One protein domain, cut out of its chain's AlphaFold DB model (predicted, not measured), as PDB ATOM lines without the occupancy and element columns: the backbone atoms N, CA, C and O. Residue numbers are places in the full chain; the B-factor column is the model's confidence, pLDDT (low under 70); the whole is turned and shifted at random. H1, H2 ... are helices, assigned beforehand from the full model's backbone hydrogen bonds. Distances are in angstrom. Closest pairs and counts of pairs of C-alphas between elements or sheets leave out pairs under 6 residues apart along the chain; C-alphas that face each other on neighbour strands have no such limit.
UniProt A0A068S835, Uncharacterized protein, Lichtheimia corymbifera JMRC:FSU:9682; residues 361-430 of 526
ATOM      1  N   LYS A 361     170.344 147.645 138.200       83.69
ATOM      2  CA  LYS A 361     169.429 148.586 138.867       83.69
ATOM      3  C   LYS A 361     168.318 149.091 137.938       83.69
ATOM      4  O   LYS A 361     167.182 149.224 138.363       83.69
ATOM      5  N   ARG A 362     168.625 149.301 136.653       84.50
ATOM      6  CA  ARG A 362     167.642 149.760 135.662       84.50
ATOM      7  C   ARG A 362     166.550 148.718 135.412       84.50
ATOM      8  O   ARG A 362     165.383 149.081 135.345       84.50
ATOM      9  N   ALA A 363     166.913 147.440 135.298       84.69
ATOM     10  CA  ALA A 363     165.933 146.362 135.168       84.69
ATOM     11  C   ALA A 363     165.092 146.205 136.440       84.69
ATOM     12  O   ALA A 363     163.894 145.958 136.338       84.69
ATOM     13  N   PHE A 364     165.692 146.410 137.618       88.12
ATOM     14  CA  PHE A 364     164.955 146.440 138.879       88.12
ATOM     15  C   PHE A 364     163.939 147.594 138.918       88.12
ATOM     16  O   PHE A 364     162.774 147.360 139.216       88.12
ATOM     17  N   ASP A 365     164.331 148.812 138.534       87.44
ATOM     18  CA  ASP A 365     163.424 149.971 138.482       87.44
ATOM     19  C   ASP A 365     162.271 149.752 137.476       87.44
ATOM     20  O   ASP A 365     161.109 150.052 137.768       87.44
ATOM     21  N   SER A 366     162.560 149.154 136.311       88.06
ATOM     22  CA  SER A 366     161.537 148.732 135.340       88.06
ATOM     23  C   SER A 366     160.593 147.671 135.907       88.06
ATOM     24  O   SER A 366     159.387 147.744 135.687       88.06
ATOM     25  N   PHE A 367     161.113 146.712 136.672       90.75
ATOM     26  CA  PHE A 367     160.300 145.724 137.377       90.75
ATOM     27  C   PHE A 367     159.371 146.372 138.412       90.75
ATOM     28  O   PHE A 367     158.189 146.035 138.435       90.75
ATOM     29  N   ILE A 368     159.848 147.341 139.203       90.56
ATOM     30  CA  ILE A 368     158.988 148.080 140.144       90.56
ATOM     31  C   ILE A 368     157.882 148.830 139.406       90.56
ATOM     32  O   ILE A 368     156.722 148.725 139.794       90.56
ATOM     33  N   THR A 369     158.218 149.505 138.306       89.62
ATOM     34  CA  THR A 369     157.233 150.219 137.475       89.62
ATOM     35  C   THR A 369     156.141 149.266 136.971       89.62
ATOM     36  O   THR A 369     154.954 149.572 137.046       89.62
ATOM     37  N   LEU A 370     156.515 148.062 136.525       89.00
ATOM     38  CA  LEU A 370     155.549 147.045 136.099       89.00
ATOM     39  C   LEU A 370     154.663 146.556 137.246       89.00
ATOM     40  O   LEU A 370     153.464 146.367 137.043       89.00
ATOM     41  N   LEU A 371     155.223 146.362 138.443       90.69
ATOM     42  CA  LEU A 371     154.426 146.000 139.612       90.69
ATOM     43  C   LEU A 371     153.445 147.115 139.994       90.69
ATOM     44  O   LEU A 371     152.297 146.812 140.316       90.69
ATOM     45  N   GLU A 372     153.854 148.385 139.930       90.25
ATOM     46  CA  GLU A 372     152.980 149.543 140.170       90.25
ATOM     47  C   GLU A 372     151.799 149.570 139.190       90.25
ATOM     48  O   GLU A 372     150.649 149.726 139.604       90.25
ATOM     49  N   GLU A 373     152.058 149.328 137.902       85.44
ATOM     50  CA  GLU A 373     151.023 149.237 136.866       85.44
ATOM     51  C   GLU A 373     150.041 148.072 137.083       85.44
ATOM     52  O   GLU A 373     148.914 148.109 136.582       85.44
ATOM     53  N   MET A 374     150.452 147.033 137.814       82.88
ATOM     54  CA  MET A 374     149.628 145.862 138.122       82.88
ATOM     55  C   MET A 374     148.748 146.042 139.369       82.88
ATOM     56  O   MET A 374     147.749 145.328 139.492       82.88
ATOM     57  N   ILE A 375     149.042 147.009 140.252       84.06
ATOM     58  CA  ILE A 375     148.329 147.225 141.532       84.06
ATOM     59  C   ILE A 375     146.798 147.276 141.400       84.06
ATOM     60  O   ILE A 375     146.125 146.622 142.199       84.06
ATOM     61  N   PRO A 376     146.200 148.004 140.432       75.50
ATOM     62  CA  PRO A 376     144.741 148.097 140.330       75.50
ATOM     63  C   PRO A 376     144.070 146.746 140.080       75.50
ATOM     64  O   PRO A 376     142.893 146.567 140.401       75.50
ATOM     65  N   THR A 377     144.826 145.820 139.491       68.19
ATOM     66  CA  THR A 377     144.346 144.525 139.028       68.19
ATOM     67  C   THR A 377     144.736 143.389 139.974       68.19
ATOM     68  O   THR A 377     143.981 142.443 140.127       68.19
ATOM     69  N   GLU A 378     145.866 143.457 140.666       73.38
ATOM     70  CA  GLU A 378     146.368 142.321 141.446       73.38
ATOM     71  C   GLU A 378     145.475 141.889 142.626       73.38
ATOM     72  O   GLU A 378     144.763 142.689 143.238       73.38
ATOM     73  N   LEU A 379     145.528 140.591 142.961       70.62
ATOM     74  CA  LEU A 379     144.787 140.037 144.102       70.62
ATOM     75  C   LEU A 379     145.249 140.685 145.408       70.62
ATOM     76  O   LEU A 379     146.457 140.802 145.616       70.62
ATOM     77  N   PRO A 380     144.347 140.950 146.369       75.75
ATOM     78  CA  PRO A 380     144.764 141.483 147.660       75.75
ATOM     79  C   PRO A 380     145.780 140.579 148.384       75.75
ATOM     80  O   PRO A 380     146.715 141.088 148.993       75.75
ATOM     81  N   ALA A 381     145.688 139.249 148.250       79.88
ATOM     82  CA  ALA A 381     146.672 138.326 148.829       79.88
ATOM     83  C   ALA A 381     148.050 138.441 148.149       79.88
ATOM     84  O   ALA A 381     149.084 138.398 148.813       79.88
ATOM     85  N   ILE A 382     148.075 138.632 146.827       87.31
ATOM     86  CA  ILE A 382     149.310 138.837 146.062       87.31
ATOM     87  C   ILE A 382     149.933 140.182 146.418       87.31
ATOM     88  O   ILE A 382     151.122 140.234 146.725       87.31
ATOM     89  N   LEU A 383     149.125 141.240 146.473       88.19
ATOM     90  CA  LEU A 383     149.533 142.566 146.923       88.19
ATOM     91  C   LEU A 383     150.105 142.531 148.346       88.19
ATOM     92  O   LEU A 383     151.141 143.138 148.598       88.19
ATOM     93  N   GLN A 384     149.502 141.775 149.267       88.38
ATOM     94  CA  GLN A 384     150.044 141.579 150.616       88.38
ATOM     95  C   GLN A 384     151.394 140.862 150.601       88.38
ATOM     96  O   GLN A 384     152.313 141.286 151.299       88.38
ATOM     97  N   ILE A 385     151.546 139.807 149.792       90.56
ATOM     98  CA  ILE A 385     152.817 139.084 149.658       90.56
ATOM     99  C   ILE A 385     153.898 139.996 149.082       90.56
ATOM    100  O   ILE A 385     154.959 140.137 149.688       90.56
ATOM    101  N   GLN A 386     153.632 140.622 147.937       91.75
ATOM    102  CA  GLN A 386     154.582 141.488 147.244       91.75
ATOM    103  C   GLN A 386     154.917 142.710 148.104       91.75
ATOM    104  O   GLN A 386     156.086 142.972 148.377       91.75
ATOM    105  N   GLY A 387     153.901 143.406 148.620       90.56
ATOM    106  CA  GLY A 387     154.055 144.565 149.492       90.56
ATOM    107  C   GLY A 387     154.851 144.248 150.754       90.56
ATOM    108  O   GLY A 387     155.773 144.989 151.091       90.56
ATOM    109  N   LYS A 388     154.555 143.139 151.443       90.88
ATOM    110  CA  LYS A 388     155.304 142.739 152.641       90.88
ATOM    111  C   LYS A 388     156.739 142.321 152.313       90.88
ATOM    112  O   LYS A 388     157.660 142.718 153.026       90.88
ATOM    113  N   ALA A 389     156.946 141.561 151.239       89.88
ATOM    114  CA  ALA A 389     158.280 141.147 150.809       89.88
ATOM    115  C   ALA A 389     159.162 142.363 150.492       89.88
ATOM    116  O   ALA A 389     160.283 142.459 150.989       89.88
ATOM    117  N   MET A 390     158.611 143.334 149.766       89.38
ATOM    118  CA  MET A 390     159.268 144.602 149.450       89.38
ATOM    119  C   MET A 390     159.524 145.458 150.697       89.38
ATOM    120  O   MET A 390     160.612 146.009 150.851       89.38
ATOM    121  N   ASN A 391     158.561 145.522 151.623       88.19
ATOM    122  CA  ASN A 391     158.694 146.247 152.890       88.19
ATOM    123  C   ASN A 391     159.825 145.685 153.774       88.19
ATOM    124  O   ASN A 391     160.477 146.446 154.486       88.19
ATOM    125  N   ASN A 392     160.076 144.374 153.702       84.12
ATOM    126  CA  ASN A 392     161.157 143.709 154.433       84.12
ATOM    127  C   ASN A 392     162.527 143.841 153.746       84.12
ATOM    128  O   ASN A 392     163.543 143.848 154.435       84.12
ATOM    129  N   ALA A 393     162.568 143.899 152.411       74.88
ATOM    130  CA  ALA A 393     163.812 143.784 151.651       74.88
ATOM    131  C   ALA A 393     164.638 145.082 151.573       74.88
ATOM    132  O   ALA A 393     165.861 144.986 151.525       74.88
ATOM    133  N   ASN A 394     164.026 146.279 151.552       63.53
ATOM    134  CA  ASN A 394     164.724 147.570 151.734       63.53
ATOM    135  C   ASN A 394     163.779 148.787 151.634       63.53
ATOM    136  O   ASN A 394     162.900 148.833 150.781       63.53
ATOM    137  N   GLN A 395     164.023 149.834 152.438       59.66
ATOM    138  CA  GLN A 395     163.172 151.039 152.541       59.66
ATOM    139  C   GLN A 395     163.550 152.216 151.609       59.66
ATOM    140  O   GLN A 395     163.140 153.352 151.863       59.66
ATOM    141  N   GLN A 396     164.338 152.006 150.550       62.44
ATOM    142  CA  GLN A 396     164.848 153.117 149.730       62.44
ATOM    143  C   GLN A 396     164.214 153.217 148.339       62.44
ATOM    144  O   GLN A 396     164.002 152.218 147.657       62.44
ATOM    145  N   GLY A 397     163.969 154.461 147.911       73.00
ATOM    146  CA  GLY A 397     163.622 154.802 146.530       73.00
ATOM    147  C   GLY A 397     162.279 154.222 146.042       73.00
ATOM    148  O   GLY A 397     161.302 154.268 146.796       73.00
ATOM    149  N   PRO A 398     162.220 153.686 144.803       78.94
ATOM    150  CA  PRO A 398     160.990 153.208 144.150       78.94
ATOM    151  C   PRO A 398     160.223 152.149 144.953       78.94
ATOM    152  O   PRO A 398     158.998 152.179 145.029       78.94
ATOM    153  N   SER A 399     160.934 151.264 145.656       84.31
ATOM    154  CA  SER A 399     160.335 150.221 146.498       84.31
ATOM    155  C   SER A 399     159.414 150.782 147.585       84.31
ATOM    156  O   SER A 399     158.379 150.194 147.894       84.31
ATOM    157  N   ARG A 400     159.761 151.939 148.166       86.94
ATOM    158  CA  ARG A 400     158.956 152.579 149.217       86.94
ATOM    159  C   ARG A 400     157.670 153.181 148.654       86.94
ATOM    160  O   ARG A 400     156.633 153.115 149.315       86.94
ATOM    161  N   GLN A 401     157.742 153.751 147.454       89.12
ATOM    162  CA  GLN A 401     156.582 154.287 146.749       89.12
ATOM    163  C   GLN A 401     155.610 153.161 146.389       89.12
ATOM    164  O   GLN A 401     154.442 153.237 146.776       89.12
ATOM    165  N   TYR A 402     156.115 152.078 145.794       92.00
ATOM    166  CA  TYR A 402     155.329 150.879 145.516       92.00
ATOM    167  C   TYR A 402     154.622 150.348 146.774       92.00
ATOM    168  O   TYR A 402     153.405 150.171 146.772       92.00
ATOM    169  N   VAL A 403     155.339 150.181 147.895       92.50
ATOM    170  CA  VAL A 403     154.733 149.725 149.162       92.50
ATOM    171  C   VAL A 403     153.631 150.677 149.637       92.50
ATOM    172  O   VAL A 403     152.596 150.218 150.114       92.50
ATOM    173  N   SER A 404     153.811 151.993 149.499       90.44
ATOM    174  CA  SER A 404     152.774 152.968 149.858       90.44
ATOM    175  C   SER A 404     151.516 152.820 148.999       90.44
ATOM    176  O   SER A 404     150.407 152.865 149.534       90.44
ATOM    177  N   MET A 405     151.674 152.614 147.689       91.75
ATOM    178  CA  MET A 405     150.555 152.391 146.767       91.75
ATOM    179  C   MET A 405     149.824 151.085 147.084       91.75
ATOM    180  O   MET A 405     148.595 151.058 147.122       91.75
ATOM    181  N   VAL A 406     150.570 150.024 147.397       91.31
ATOM    182  CA  VAL A 406     150.002 148.745 147.833       91.31
ATOM    183  C   VAL A 406     149.192 148.916 149.118       91.31
ATOM    184  O   VAL A 406     148.054 148.465 149.174       91.31
ATOM    185  N   LYS A 407     149.720 149.609 150.139       88.94
ATOM    186  CA  LYS A 407     148.985 149.856 151.394       88.94
ATOM    187  C   LYS A 407     147.694 150.639 151.170       88.94
ATOM    188  O   LYS A 407     146.670 150.275 151.740       88.94
ATOM    189  N   ALA A 408     147.732 151.679 150.335       82.88
ATOM    190  CA  ALA A 408     146.540 152.443 149.977       82.88
ATOM    191  C   ALA A 408     145.498 151.546 149.292       82.88
ATOM    192  O   ALA A 408     144.340 151.521 149.704       82.88
ATOM    193  N   ARG A 409     145.927 150.725 148.326       82.81
ATOM    194  CA  ARG A 409     145.031 149.805 147.623       82.81
ATOM    195  C   ARG A 409     144.439 148.733 148.539       82.81
ATOM    196  O   ARG A 409     143.254 148.438 148.451       82.81
ATOM    197  N   LEU A 410     145.237 148.155 149.431       79.69
ATOM    198  CA  LEU A 410     144.767 147.170 150.411       79.69
ATOM    199  C   LEU A 410     143.749 147.780 151.384       79.69
ATOM    200  O   LEU A 410     142.738 147.148 151.686       79.69
ATOM    201  N   MET A 411     143.967 149.032 151.795       76.69
ATOM    202  CA  MET A 411     143.032 149.786 152.632       76.69
ATOM    203  C   MET A 411     141.698 150.045 151.915       76.69
ATOM    204  O   MET A 411     140.642 149.845 152.511       76.69
ATOM    205  N   GLU A 412     141.722 150.425 150.633       68.56
ATOM    206  CA  GLU A 412     140.510 150.565 149.804       68.56
ATOM    207  C   GLU A 412     139.722 149.253 149.700       68.56
ATOM    208  O   GLU A 412     138.492 149.256 149.724       68.56
ATOM    209  N   LEU A 413     140.434 148.128 149.597       62.53
ATOM    210  CA  LEU A 413     139.857 146.787 149.499       62.53
ATOM    211  C   LEU A 413     139.428 146.208 150.862       62.53
ATOM    212  O   LEU A 413     138.860 145.118 150.904       62.53
ATOM    213  N   GLY A 414     139.672 146.920 151.970       63.09
ATOM    214  CA  GLY A 414     139.279 146.506 153.321       63.09
ATOM    215  C   GLY A 414     140.032 145.282 153.860       63.09
ATOM    216  O   GLY A 414     139.478 144.530 154.662       63.09
ATOM    217  N   VAL A 415     141.264 145.056 153.402       72.94
ATOM    218  CA  VAL A 415     142.140 143.945 153.818       72.94
ATOM    219  C   VAL A 415     143.362 144.468 154.580       72.94
ATOM    220  O   VAL A 415     143.618 145.669 154.572       72.94
ATOM    221  N   ASP A 416     144.127 143.579 155.231       74.62
ATOM    222  CA  ASP A 416     145.286 143.973 156.044       74.62
ATOM    223  C   ASP A 416     146.287 144.798 155.231       74.62
ATOM    224  O   ASP A 416     146.978 144.285 154.345       74.62
ATOM    225  N   HIS A 417     146.354 146.086 155.558       78.75
ATOM    226  CA  HIS A 417     147.245 147.070 154.955       78.75
ATOM    227  C   HIS A 417     148.481 147.326 155.833       78.75
ATOM    228  O   HIS A 417     149.395 148.056 155.439       78.75
ATOM    229  N   THR A 418     148.538 146.732 157.031       80.81
ATOM    230  CA  THR A 418     149.677 146.874 157.945       80.81
ATOM    231  C   THR A 418     150.896 146.098 157.451       80.81
ATOM    232  O   THR A 418     152.026 146.471 157.777       80.81
ATOM    233  N   LEU A 419     150.672 145.072 156.612       84.19
ATOM    234  CA  LEU A 419     151.693 144.189 156.038       84.19
ATOM    235  C   LEU A 419     152.537 143.489 157.118       84.19
ATOM    236  O   LEU A 419     153.714 143.188 156.905       84.19
ATOM    237  N   ARG A 420     151.953 143.234 158.296       80.50
ATOM    238  CA  ARG A 420     152.638 142.556 159.410       80.50
ATOM    239  C   ARG A 420     152.794 141.068 159.145       80.50
ATOM    240  O   ARG A 420     153.852 140.491 159.409       80.50
ATOM    241  N   HIS A 421     151.784 140.442 158.551       79.12
ATOM    242  CA  HIS A 421     151.740 139.005 158.300       79.12
ATOM    243  C   HIS A 421     151.691 138.704 156.796       79.12
ATOM    244  O   HIS A 421     151.306 139.544 155.990       79.12
ATOM    245  N   TYR A 422     152.214 137.537 156.408       80.69
ATOM    246  CA  TYR A 422     151.978 137.021 155.057       80.69
ATOM    247  C   TYR A 422     150.643 136.278 155.086       80.69
ATOM    248  O   TYR A 422     150.362 135.637 156.103       80.69
ATOM    249  N   PRO A 423     149.828 136.334 154.021       76.25
ATOM    250  CA  PRO A 423     148.636 135.504 153.947       76.25
ATOM    251  C   PRO A 423     149.004 134.022 153.974       76.25
ATOM    252  O   PRO A 423     150.029 133.606 153.435       76.25
ATOM    253  N   THR A 424     148.149 133.226 154.611       67.94
ATOM    254  CA  THR A 424     148.320 131.770 154.736       67.94
ATOM    255  C   THR A 424     148.086 131.041 153.414       67.94
ATOM    256  O   THR A 424     148.612 129.951 153.211       67.94
ATOM    257  N   SER A 425     147.325 131.640 152.496       66.19
ATOM    258  CA  SER A 425     147.062 131.113 151.159       66.19
ATOM    259  C   SER A 425     146.868 132.251 150.160       66.19
ATOM    260  O   SER A 425     146.351 133.310 150.505       66.19
ATOM    261  N   LEU A 426     147.203 132.008 148.888       67.50
ATOM    262  CA  LEU A 426     146.906 132.936 147.786       67.50
ATOM    263  C   LEU A 426     145.397 133.155 147.594       67.50
ATOM    264  O   LEU A 426     144.989 134.136 146.979       67.50
ATOM    265  N   GLN A 427     144.572 132.247 148.122       59.56
ATOM    266  CA  GLN A 427     143.113 132.302 148.036       59.56
ATOM    267  C   GLN A 427     142.489 133.214 149.098       59.56
ATOM    268  O   GLN A 427     141.355 133.664 148.935       59.56
ATOM    269  N   HIS A 428     143.210 133.480 150.189       64.56
ATOM    270  CA  HIS A 428     142.672 134.163 151.358       64.56
ATOM    271  C   HIS A 428     143.603 135.302 151.773       64.56
ATOM    272  O   HIS A 428     144.587 135.054 152.475       64.56
ATOM    273  N   PRO A 429     143.321 136.548 151.343       72.25
ATOM    274  CA  PRO A 429     144.032 137.695 151.882       72.25
ATOM    275  C   PRO A 429     143.790 137.788 153.387       72.25
ATOM    276  O   PRO A 429     142.704 137.461 153.873       72.25
ATOM    277  N   LEU A 430     144.793 138.270 154.113       65.44
ATOM    278  CA  LEU A 430     144.617 138.607 155.517       65.44
ATOM    279  C   LEU A 430     143.621 139.747 155.604       65.44
ATOM    280  O   LEU A 430     143.764 140.765 154.923       65.44
TER     281      LEU A 430
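AT A GLANCE: This is residues 361 to 430 of the 526 residues of an uncharacterized protein of Lichtheimia corymbifera JMRC:FSU:9682 (UniProt A0A068S835). Two helices folded back on each other, H3 and H2, make a helical hairpin, and a third helix, H1, packs on H3 roughly lengthwise, so that the three helix centres form a triangle. After H3 a long tail with no named element, residues 413 to 430, turns back from the end of H3 past the H2 side of the hairpin. The printed part has 70 residues with three named helices, in the order H1, H2, H3, and no named strand; its class is all helix. It is compact, with a radius of gyration of the C-alphas of 11.4 A, and only just rounded in outline, spanning 33 by 22 by 19 A.

IN THESE COORDINATES: The longest helix, H3, holds the 15 residues 398 to 412 and measures 21.4 A from first to last C-alpha; it ends with C-alpha 412 at (140.510, 150.565, 149.804). H2 holds residues 380 to 393 and measures 19.6 A, with C-alpha 380 at (144.764, 141.483, 147.660). H1 holds residues 361 to 374 and measures 20.0 A, beginning at C-alpha 361 at (169.429, 148.586, 138.867).

HOW THE PARTS SIT: H3 touches both other helices. H2 and H3 form a helical hairpin and touch with 16 pairs of C-alphas within 8 A. Their closest C-alphas are those of Gly 387 and Val 403, 5.2 A apart. They run opposite ways at a shallow tilt of 33 degrees, only just short of steep, and their centres are 9.4 A apart. H1 touches H3 with 7 pairs of C-alphas within 8 A. The closest C-alphas here are those of Glu 372 and Tyr 402, 6.0 A apart. H1 and H3 run the same way at a shallow tilt of 12 degrees, with 13.9 A from centre to centre. H1 and H2 are near each other: no pair of their C-alphas is within 8 A, but 5 pairs are within 10 A. In H1, H2 and H3 every O i to N i+4 pair is within hydrogen-bond range.

THE WHOLE: The two C-alphas farthest apart are those of Arg 362 and Gly 414, at 33.6 A, and the first and last printed C-alphas, of Lys 361 and Leu 430, are 31.5 A apart. The printed part has no cut. The links from H1 to H2, with 5 residues between them, and from H2 to H3, with 4, are both tight. The C-alphas of residues 413 to 430 lie 9 to 16 A from the mean of all C-alphas. The mean pLDDT of the printed part is 80.6; it is under 70 at residue 377, residues 394 to 396, residues 412 to 414, residues 424 to 428 and residue 430.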